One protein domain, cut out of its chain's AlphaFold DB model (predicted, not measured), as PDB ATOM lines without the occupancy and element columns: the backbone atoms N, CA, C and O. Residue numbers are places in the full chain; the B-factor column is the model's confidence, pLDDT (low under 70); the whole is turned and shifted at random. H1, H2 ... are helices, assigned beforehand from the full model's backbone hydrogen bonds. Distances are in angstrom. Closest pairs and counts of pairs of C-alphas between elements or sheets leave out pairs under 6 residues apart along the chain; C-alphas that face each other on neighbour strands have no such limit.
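Overview. This is residues 161 to 212 of the 212 residues of the protein "Lysyl-tRNA synthetase" of Gluconobacter oxydans (strain 621H) (UniProt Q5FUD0). Three helices stand in a triangle: H1 and H2 are on two sides without touching each other, and the longest helix, H3, starts beside H2 and runs along the third side until its end comes near the end of H1. A long link, residues 170 to 180, leads from H1 across to H2, and residues 188 to 197 make a wide loop from H2 back to the start of H3. The printed part has 52 residues, with three named helices in the order H1, H2, H3 and no named strand; its class is all helix, with 28 of the 52 residues in these helices. The whole is compact, with a radius of gyration of the C-alphas of 9.9 A, and rounded, with spans of 27 by 24 by 16 A.

Along the chain. After Thr 161, the first printed residue, comes H1, residues 162 to 169, which measures 10.5 A from first to last C-alpha and begins with C-alpha 162 at (558.780, 262.775, 484.274). H2 is residues 181 to 187, 10.0 A long by the same measure, with C-alpha 181 at (563.359, 265.139, 499.944). H3 is residues 198 to 210, 18.3 A from first to last C-alpha, and ends with C-alpha 210 at (547.816, 260.125, 488.450).

Arrangement. H1 is close to H3 but not clearly touching it, with 1 pair of C-alphas within 8 A, those of Tyr 169 and Val 209, 6.9 A apart. H1 and H3 run the same way at a steep tilt of 56 degrees. H1 and H2, which follow each other in the chain, are apart. H2 and H3 touch, H3 with residues 198 to 202 alone; their closest C-alphas are those of Ala 181 and Trp 198, 4.0 A apart. H2 and H3 run the same way at a steep tilt of 41 degrees. In H1, H2 and H3 every O i to N i+4 pair is within hydrogen-bond range.

Size, cuts and confidence. The two C-alphas farthest apart are those of Thr 161 and Asn 194, 29.3 A, while the first and last printed C-alphas, those of Thr 161 and Pro 212, are 20.0 A apart. The printed part has no cut, and Pro 212 is the chain's last residue. The link from H1 to H2, with 11 residues, is long; the link from H2 to H3, with 10 residues, is short. The mean pLDDT of the printed part is 86.1, and the model's confidence is low, under 70, at residues 210 to 212, of which Trp 210 belongs to H3.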
ATOM      1  N   THR A 161     557.902 263.835 479.604       94.56
ATOM      2  CA  THR A 161     558.962 263.354 480.492       94.56
ATOM      3  C   THR A 161     558.499 263.479 481.941       94.56
ATOM      4  O   THR A 161     557.691 264.352 482.265       94.56
ATOM      5  N   MET A 162     559.059 262.666 482.837       91.56
ATOM      6  CA  MET A 162     558.780 262.775 484.274       91.56
ATOM      7  C   MET A 162     559.061 264.185 484.810       91.56
ATOM      8  O   MET A 162     558.267 264.724 485.573       91.56
ATOM      9  N   GLN A 163     560.139 264.817 484.340       94.31
ATOM     10  CA  GLN A 163     560.468 266.205 484.661       94.31
ATOM     11  C   GLN A 163     559.357 267.177 484.240       94.31
ATOM     12  O   GLN A 163     558.917 267.995 485.043       94.31
ATOM     13  N   ALA A 164     558.898 267.098 482.986       94.81
ATOM     14  CA  ALA A 164     557.852 267.984 482.478       94.81
ATOM     15  C   ALA A 164     556.517 267.756 483.200       94.81
ATOM     16  O   ALA A 164     555.799 268.708 483.498       94.81
ATOM     17  N   ALA A 165     556.207 266.499 483.518       92.69
ATOM     18  CA  ALA A 165     555.017 266.120 484.260       92.69
ATOM     19  C   ALA A 165     555.029 266.702 485.686       92.69
ATOM     20  O   ALA A 165     554.057 267.333 486.097       92.69
ATOM     21  N   PHE A 166     556.143 266.577 486.415       92.44
ATOM     22  CA  PHE A 166     556.294 267.175 487.748       92.44
ATOM     23  C   PHE A 166     556.243 268.702 487.703       92.44
ATOM     24  O   PHE A 166     555.526 269.310 488.495       92.44
ATOM     25  N   ALA A 167     556.913 269.328 486.736       93.69
ATOM     26  CA  ALA A 167     556.858 270.777 486.579       93.69
ATOM     27  C   ALA A 167     555.422 271.272 486.325       93.69
ATOM     28  O   ALA A 167     555.005 272.271 486.905       93.69
ATOM     29  N   ARG A 168     554.648 270.561 485.493       93.19
ATOM     30  CA  ARG A 168     553.278 270.949 485.122       93.19
ATOM     31  C   ARG A 168     552.253 270.711 486.227       93.19
ATOM     32  O   ARG A 168     551.402 271.568 486.439       93.19
ATOM     33  N   TYR A 169     552.285 269.542 486.862       90.75
ATOM     34  CA  TYR A 169     551.205 269.104 487.751       90.75
ATOM     35  C   TYR A 169     551.538 269.235 489.240       90.75
ATOM     36  O   TYR A 169     550.626 269.357 490.049       90.75
ATOM     37  N   VAL A 170     552.825 269.231 489.602       90.69
ATOM     38  CA  VAL A 170     553.294 269.375 490.993       90.69
ATOM     39  C   VAL A 170     553.901 270.763 491.233       90.69
ATOM     40  O   VAL A 170     553.855 271.266 492.349       90.69
ATOM     41  N   GLY A 171     554.454 271.397 490.193       91.88
ATOM     42  CA  GLY A 171     555.184 272.663 490.313       91.88
ATOM     43  C   GLY A 171     556.631 272.492 490.786       91.88
ATOM     44  O   GLY A 171     557.225 273.444 491.282       91.88
ATOM     45  N   ALA A 172     557.201 271.290 490.640       92.56
ATOM     46  CA  ALA A 172     558.535 270.960 491.140       92.56
ATOM     47  C   ALA A 172     559.523 270.577 490.027       92.56
ATOM     48  O   ALA A 172     559.169 269.926 489.042       92.56
ATOM     49  N   ASP A 173     560.789 270.943 490.228       94.25
ATOM     50  CA  ASP A 173     561.936 270.470 489.462       94.25
ATOM     51  C   ASP A 173     562.376 269.104 490.002       94.25
ATOM     52  O   ASP A 173     563.136 268.997 490.970       94.25
ATOM     53  N   LEU A 174     561.859 268.040 489.388       92.94
ATOM     54  CA  LEU A 174     562.103 266.675 489.844       92.94
ATOM     55  C   LEU A 174     563.596 266.320 489.826       92.94
ATOM     56  O   LEU A 174     564.136 265.853 490.825       92.94
ATOM     57  N   LEU A 175     564.271 266.543 488.700       93.44
ATOM     58  CA  LEU A 175     565.676 266.182 488.527       93.44
ATOM     59  C   LEU A 175     566.595 267.090 489.347       93.44
ATOM     60  O   LEU A 175     567.555 266.600 489.939       93.44
ATOM     61  N   GLY A 176     566.286 268.386 489.444       94.50
ATOM     62  CA  GLY A 176     567.049 269.323 490.272       94.50
ATOM     63  C   GLY A 176     566.932 269.063 491.777       94.50
ATOM     64  O   GLY A 176     567.768 269.533 492.547       94.50
ATOM     65  N   THR A 177     565.929 268.297 492.213       93.00
ATOM     66  CA  THR A 177     565.732 267.925 493.622       93.00
ATOM     67  C   THR A 177     566.130 266.484 493.937       93.00
ATOM     68  O   THR A 177     565.952 266.061 495.077       93.00
ATOM     69  N   ALA A 178     566.682 265.735 492.975       92.56
ATOM     70  CA  ALA A 178     567.025 264.323 493.137       92.56
ATOM     71  C   ALA A 178     567.864 264.057 494.403       92.56
ATOM     72  O   ALA A 178     568.888 264.696 494.642       92.56
ATOM     73  N   GLY A 179     567.406 263.113 495.232       91.75
ATOM     74  CA  GLY A 179     568.045 262.757 496.505       91.75
ATOM     75  C   GLY A 179     567.825 263.759 497.649       91.75
ATOM     76  O   GLY A 179     568.297 263.522 498.759       91.75
ATOM     77  N   ASN A 180     567.097 264.858 497.424       92.31
ATOM     78  CA  ASN A 180     566.805 265.877 498.430       92.31
ATOM     79  C   ASN A 180     565.291 266.003 498.668       92.31
ATOM     80  O   ASN A 180     564.594 266.794 498.024       92.31
ATOM     81  N   ALA A 181     564.782 265.204 499.609       90.88
ATOM     82  CA  ALA A 181     563.359 265.139 499.944       90.88
ATOM     83  C   ALA A 181     562.795 266.495 500.403       90.88
ATOM     84  O   ALA A 181     561.705 266.885 499.989       90.88
ATOM     85  N   GLU A 182     563.558 267.245 501.203       90.62
ATOM     86  CA  GLU A 182     563.154 268.564 501.705       90.62
ATOM     87  C   GLU A 182     562.985 269.575 500.569       90.62
ATOM     88  O   GLU A 182     562.013 270.335 500.542       90.62
ATOM     89  N   ALA A 183     563.907 269.578 499.602       92.44
ATOM     90  CA  ALA A 183     563.825 270.466 498.451       92.44
ATOM     91  C   ALA A 183     562.608 270.142 497.577       92.44
ATOM     92  O   ALA A 183     561.900 271.072 497.183       92.44
ATOM     93  N   LEU A 184     562.341 268.854 497.328       91.69
ATOM     94  CA  LEU A 184     561.173 268.411 496.569       91.69
ATOM     95  C   LEU A 184     559.867 268.775 497.291       91.69
ATOM     96  O   LEU A 184     559.000 269.404 496.691       91.69
ATOM     97  N   ALA A 185     559.743 268.456 498.583       89.75
ATOM     98  CA  ALA A 185     558.550 268.759 499.376       89.75
ATOM     99  C   ALA A 185     558.268 270.268 499.455       89.75
ATOM    100  O   ALA A 185     557.122 270.699 499.316       89.75
ATOM    101  N   ARG A 186     559.319 271.085 499.599       91.75
ATOM    102  CA  ARG A 186     559.206 272.549 499.599       91.75
ATOM    103  C   ARG A 186     558.692 273.088 498.264       91.75
ATOM    104  O   ARG A 186     557.851 273.981 498.279       91.75
ATOM    105  N   GLN A 187     559.192 272.578 497.137       91.56
ATOM    106  CA  GLN A 187     558.722 272.991 495.808       91.56
ATOM    107  C   GLN A 187     557.296 272.501 495.527       91.56
ATOM    108  O   GLN A 187     556.500 273.241 494.966       91.56
ATOM    109  N   ALA A 188     556.953 271.297 495.984       87.44
ATOM    110  CA  ALA A 188     555.607 270.736 495.887       87.44
ATOM    111  C   ALA A 188     554.607 271.345 496.892       87.44
ATOM    112  O   ALA A 188     553.440 270.960 496.905       87.44
ATOM    113  N   HIS A 189     555.047 272.274 497.750       86.81
ATOM    114  CA  HIS A 189     554.238 272.921 498.787       86.81
ATOM    115  C   HIS A 189     553.529 271.951 499.750       86.81
ATOM    116  O   HIS A 189     552.407 272.213 500.189       86.81
ATOM    117  N   VAL A 190     554.190 270.855 500.138       82.62
ATOM    118  CA  VAL A 190     553.665 269.912 501.140       82.62
ATOM    119  C   VAL A 190     554.599 269.749 502.336       82.62
ATOM    120  O   VAL A 190     555.802 270.001 502.262       82.62
ATOM    121  N   GLY A 191     554.041 269.291 503.458       80.56
ATOM    122  CA  GLY A 191     554.827 268.912 504.628       80.56
ATOM    123  C   GLY A 191     555.524 267.566 504.429       80.56
ATOM    124  O   GLY A 191     554.877 266.590 504.055       80.56
ATOM    125  N   LEU A 192     556.821 267.516 504.730       81.44
ATOM    126  CA  LEU A 192     557.607 266.284 504.774       81.44
ATOM    127  C   LEU A 192     557.386 265.568 506.113       81.44
ATOM    128  O   LEU A 192     557.430 266.206 507.170       81.44
ATOM    129  N   ARG A 193     557.166 264.249 506.106       80.50
ATOM    130  CA  ARG A 193     557.135 263.465 507.351       80.50
ATOM    131  C   ARG A 193     558.561 263.193 507.837       80.50
ATOM    132  O   ARG A 193     559.489 263.053 507.047       80.50
ATOM    133  N   ASN A 194     558.751 263.086 509.155       78.06
ATOM    134  CA  ASN A 194     560.075 262.809 509.725       78.06
ATOM    135  C   ASN A 194     560.671 261.509 509.161       78.06
ATOM    136  O   ASN A 194     560.069 260.444 509.298       78.06
ATOM    137  N   GLY A 195     561.871 261.606 508.579       78.62
ATOM    138  CA  GLY A 195     562.608 260.470 508.015       78.62
ATOM    139  C   GLY A 195     562.134 260.013 506.633       78.62
ATOM    140  O   GLY A 195     562.566 258.960 506.171       78.62
ATOM    141  N   GLU A 196     561.249 260.765 505.977       84.44
ATOM    142  CA  GLU A 196     560.756 260.435 504.643       84.44
ATOM    143  C   GLU A 196     561.844 260.658 503.580       84.44
ATOM    144  O   GLU A 196     562.471 261.718 503.519       84.44
ATOM    145  N   SER A 197     562.093 259.638 502.753       87.62
ATOM    146  CA  SER A 197     563.110 259.705 501.700       87.62
ATOM    147  C   SER A 197     562.605 260.461 500.471       87.62
ATOM    148  O   SER A 197     561.401 260.673 500.292       87.62
ATOM    149  N   TRP A 198     563.529 260.824 499.580       89.25
ATOM    150  CA  TRP A 198     563.170 261.477 498.322       89.25
ATOM    151  C   TRP A 198     562.309 260.564 497.438       89.25
ATOM    152  O   TRP A 198     561.322 261.018 496.870       89.25
ATOM    153  N   GLU A 199     562.612 259.266 497.389       85.94
ATOM    154  CA  GLU A 199     561.866 258.252 496.632       85.94
ATOM    155  C   GLU A 199     560.441 258.080 497.168       85.94
ATOM    156  O   GLU A 199     559.491 257.909 496.400       85.94
ATOM    157  N   THR A 200     560.284 258.164 498.492       84.06
ATOM    158  CA  THR A 200     558.973 258.095 499.145       84.06
ATOM    159  C   THR A 200     558.132 259.319 498.778       84.06
ATOM    160  O   THR A 200     556.979 259.171 498.371       84.06
ATOM    161  N   CYS A 201     558.733 260.514 498.817       83.69
ATOM    162  CA  CYS A 201     558.089 261.760 498.394       83.69
ATOM    163  C   CYS A 201     557.691 261.723 496.918       83.69
ATOM    164  O   CYS A 201     556.539 261.979 496.576       83.69
ATOM    165  N   PHE A 202     558.639 261.363 496.050       85.88
ATOM    166  CA  PHE A 202     558.425 261.200 494.617       85.88
ATOM    167  C   PHE A 202     557.221 260.296 494.340       85.88
ATOM    168  O   PHE A 202     556.307 260.692 493.615       85.88
ATOM    169  N   SER A 203     557.194 259.119 494.970       83.44
ATOM    170  CA  SER A 203     556.104 258.156 494.817       83.44
ATOM    171  C   SER A 203     554.775 258.751 495.279       83.44
ATOM    172  O   SER A 203     553.783 258.655 494.563       83.44
ATOM    173  N   GLY A 204     554.746 259.418 496.437       82.19
ATOM    174  CA  GLY A 204     553.547 260.076 496.960       82.19
ATOM    175  C   GLY A 204     552.953 261.107 495.995       82.19
ATOM    176  O   GLY A 204     551.757 261.055 495.700       82.19
ATOM    177  N   PHE A 205     553.781 262.003 495.450       82.19
ATOM    178  CA  PHE A 205     553.322 263.019 494.494       82.19
ATOM    179  C   PHE A 205     552.851 262.415 493.185       82.19
ATOM    180  O   PHE A 205     551.790 262.787 492.677       82.19
ATOM    181  N   PHE A 206     553.610 261.452 492.668       80.12
ATOM    182  CA  PHE A 206     553.245 260.738 491.457       80.12
ATOM    183  C   PHE A 206     551.866 260.084 491.608       80.12
ATOM    184  O   PHE A 206     550.999 260.239 490.753       80.12
ATOM    185  N   TRP A 207     551.583 259.438 492.736       73.81
ATOM    186  CA  TRP A 207     550.256 258.863 492.944       73.81
ATOM    187  C   TRP A 207     549.159 259.915 493.123       73.81
ATOM    188  O   TRP A 207     548.068 259.715 492.600       73.81
ATOM    189  N   SER A 208     549.426 261.049 493.780       74.62
ATOM    190  CA  SER A 208     548.398 262.086 493.982       74.62
ATOM    191  C   SER A 208     547.900 262.740 492.692       74.62
ATOM    192  O   SER A 208     546.756 263.180 492.631       74.62
ATOM    193  N   VAL A 209     548.744 262.804 491.659       72.94
ATOM    194  CA  VAL A 209     548.376 263.421 490.380       72.94
ATOM    195  C   VAL A 209     547.750 262.396 489.428       72.94
ATOM    196  O   VAL A 209     546.813 262.730 488.707       72.94
ATOM    197  N   TRP A 210     548.235 261.148 489.421       67.25
ATOM    198  CA  TRP A 210     547.816 260.125 488.450       67.25
ATOM    199  C   TRP A 210     546.786 259.112 488.980       67.25
ATOM    200  O   TRP A 210     546.212 258.364 488.187       67.25
ATOM    201  N   SER A 211     546.502 259.117 490.285       57.88
ATOM    202  CA  SER A 211     545.460 258.304 490.932       57.88
ATOM    203  C   SER A 211     544.621 259.145 491.917       57.88
ATOM    204  O   SER A 211     544.690 258.886 493.124       57.88
ATOM    205  N   PRO A 212     543.867 260.155 491.434       50.78
ATOM    206  CA  PRO A 212     543.009 260.997 492.273       50.78
ATOM    207  C   PRO A 212     541.805 260.249 492.869       50.78
ATOM    208  O   PRO A 212     541.330 259.262 492.253       50.78
TER     209      PRO A 212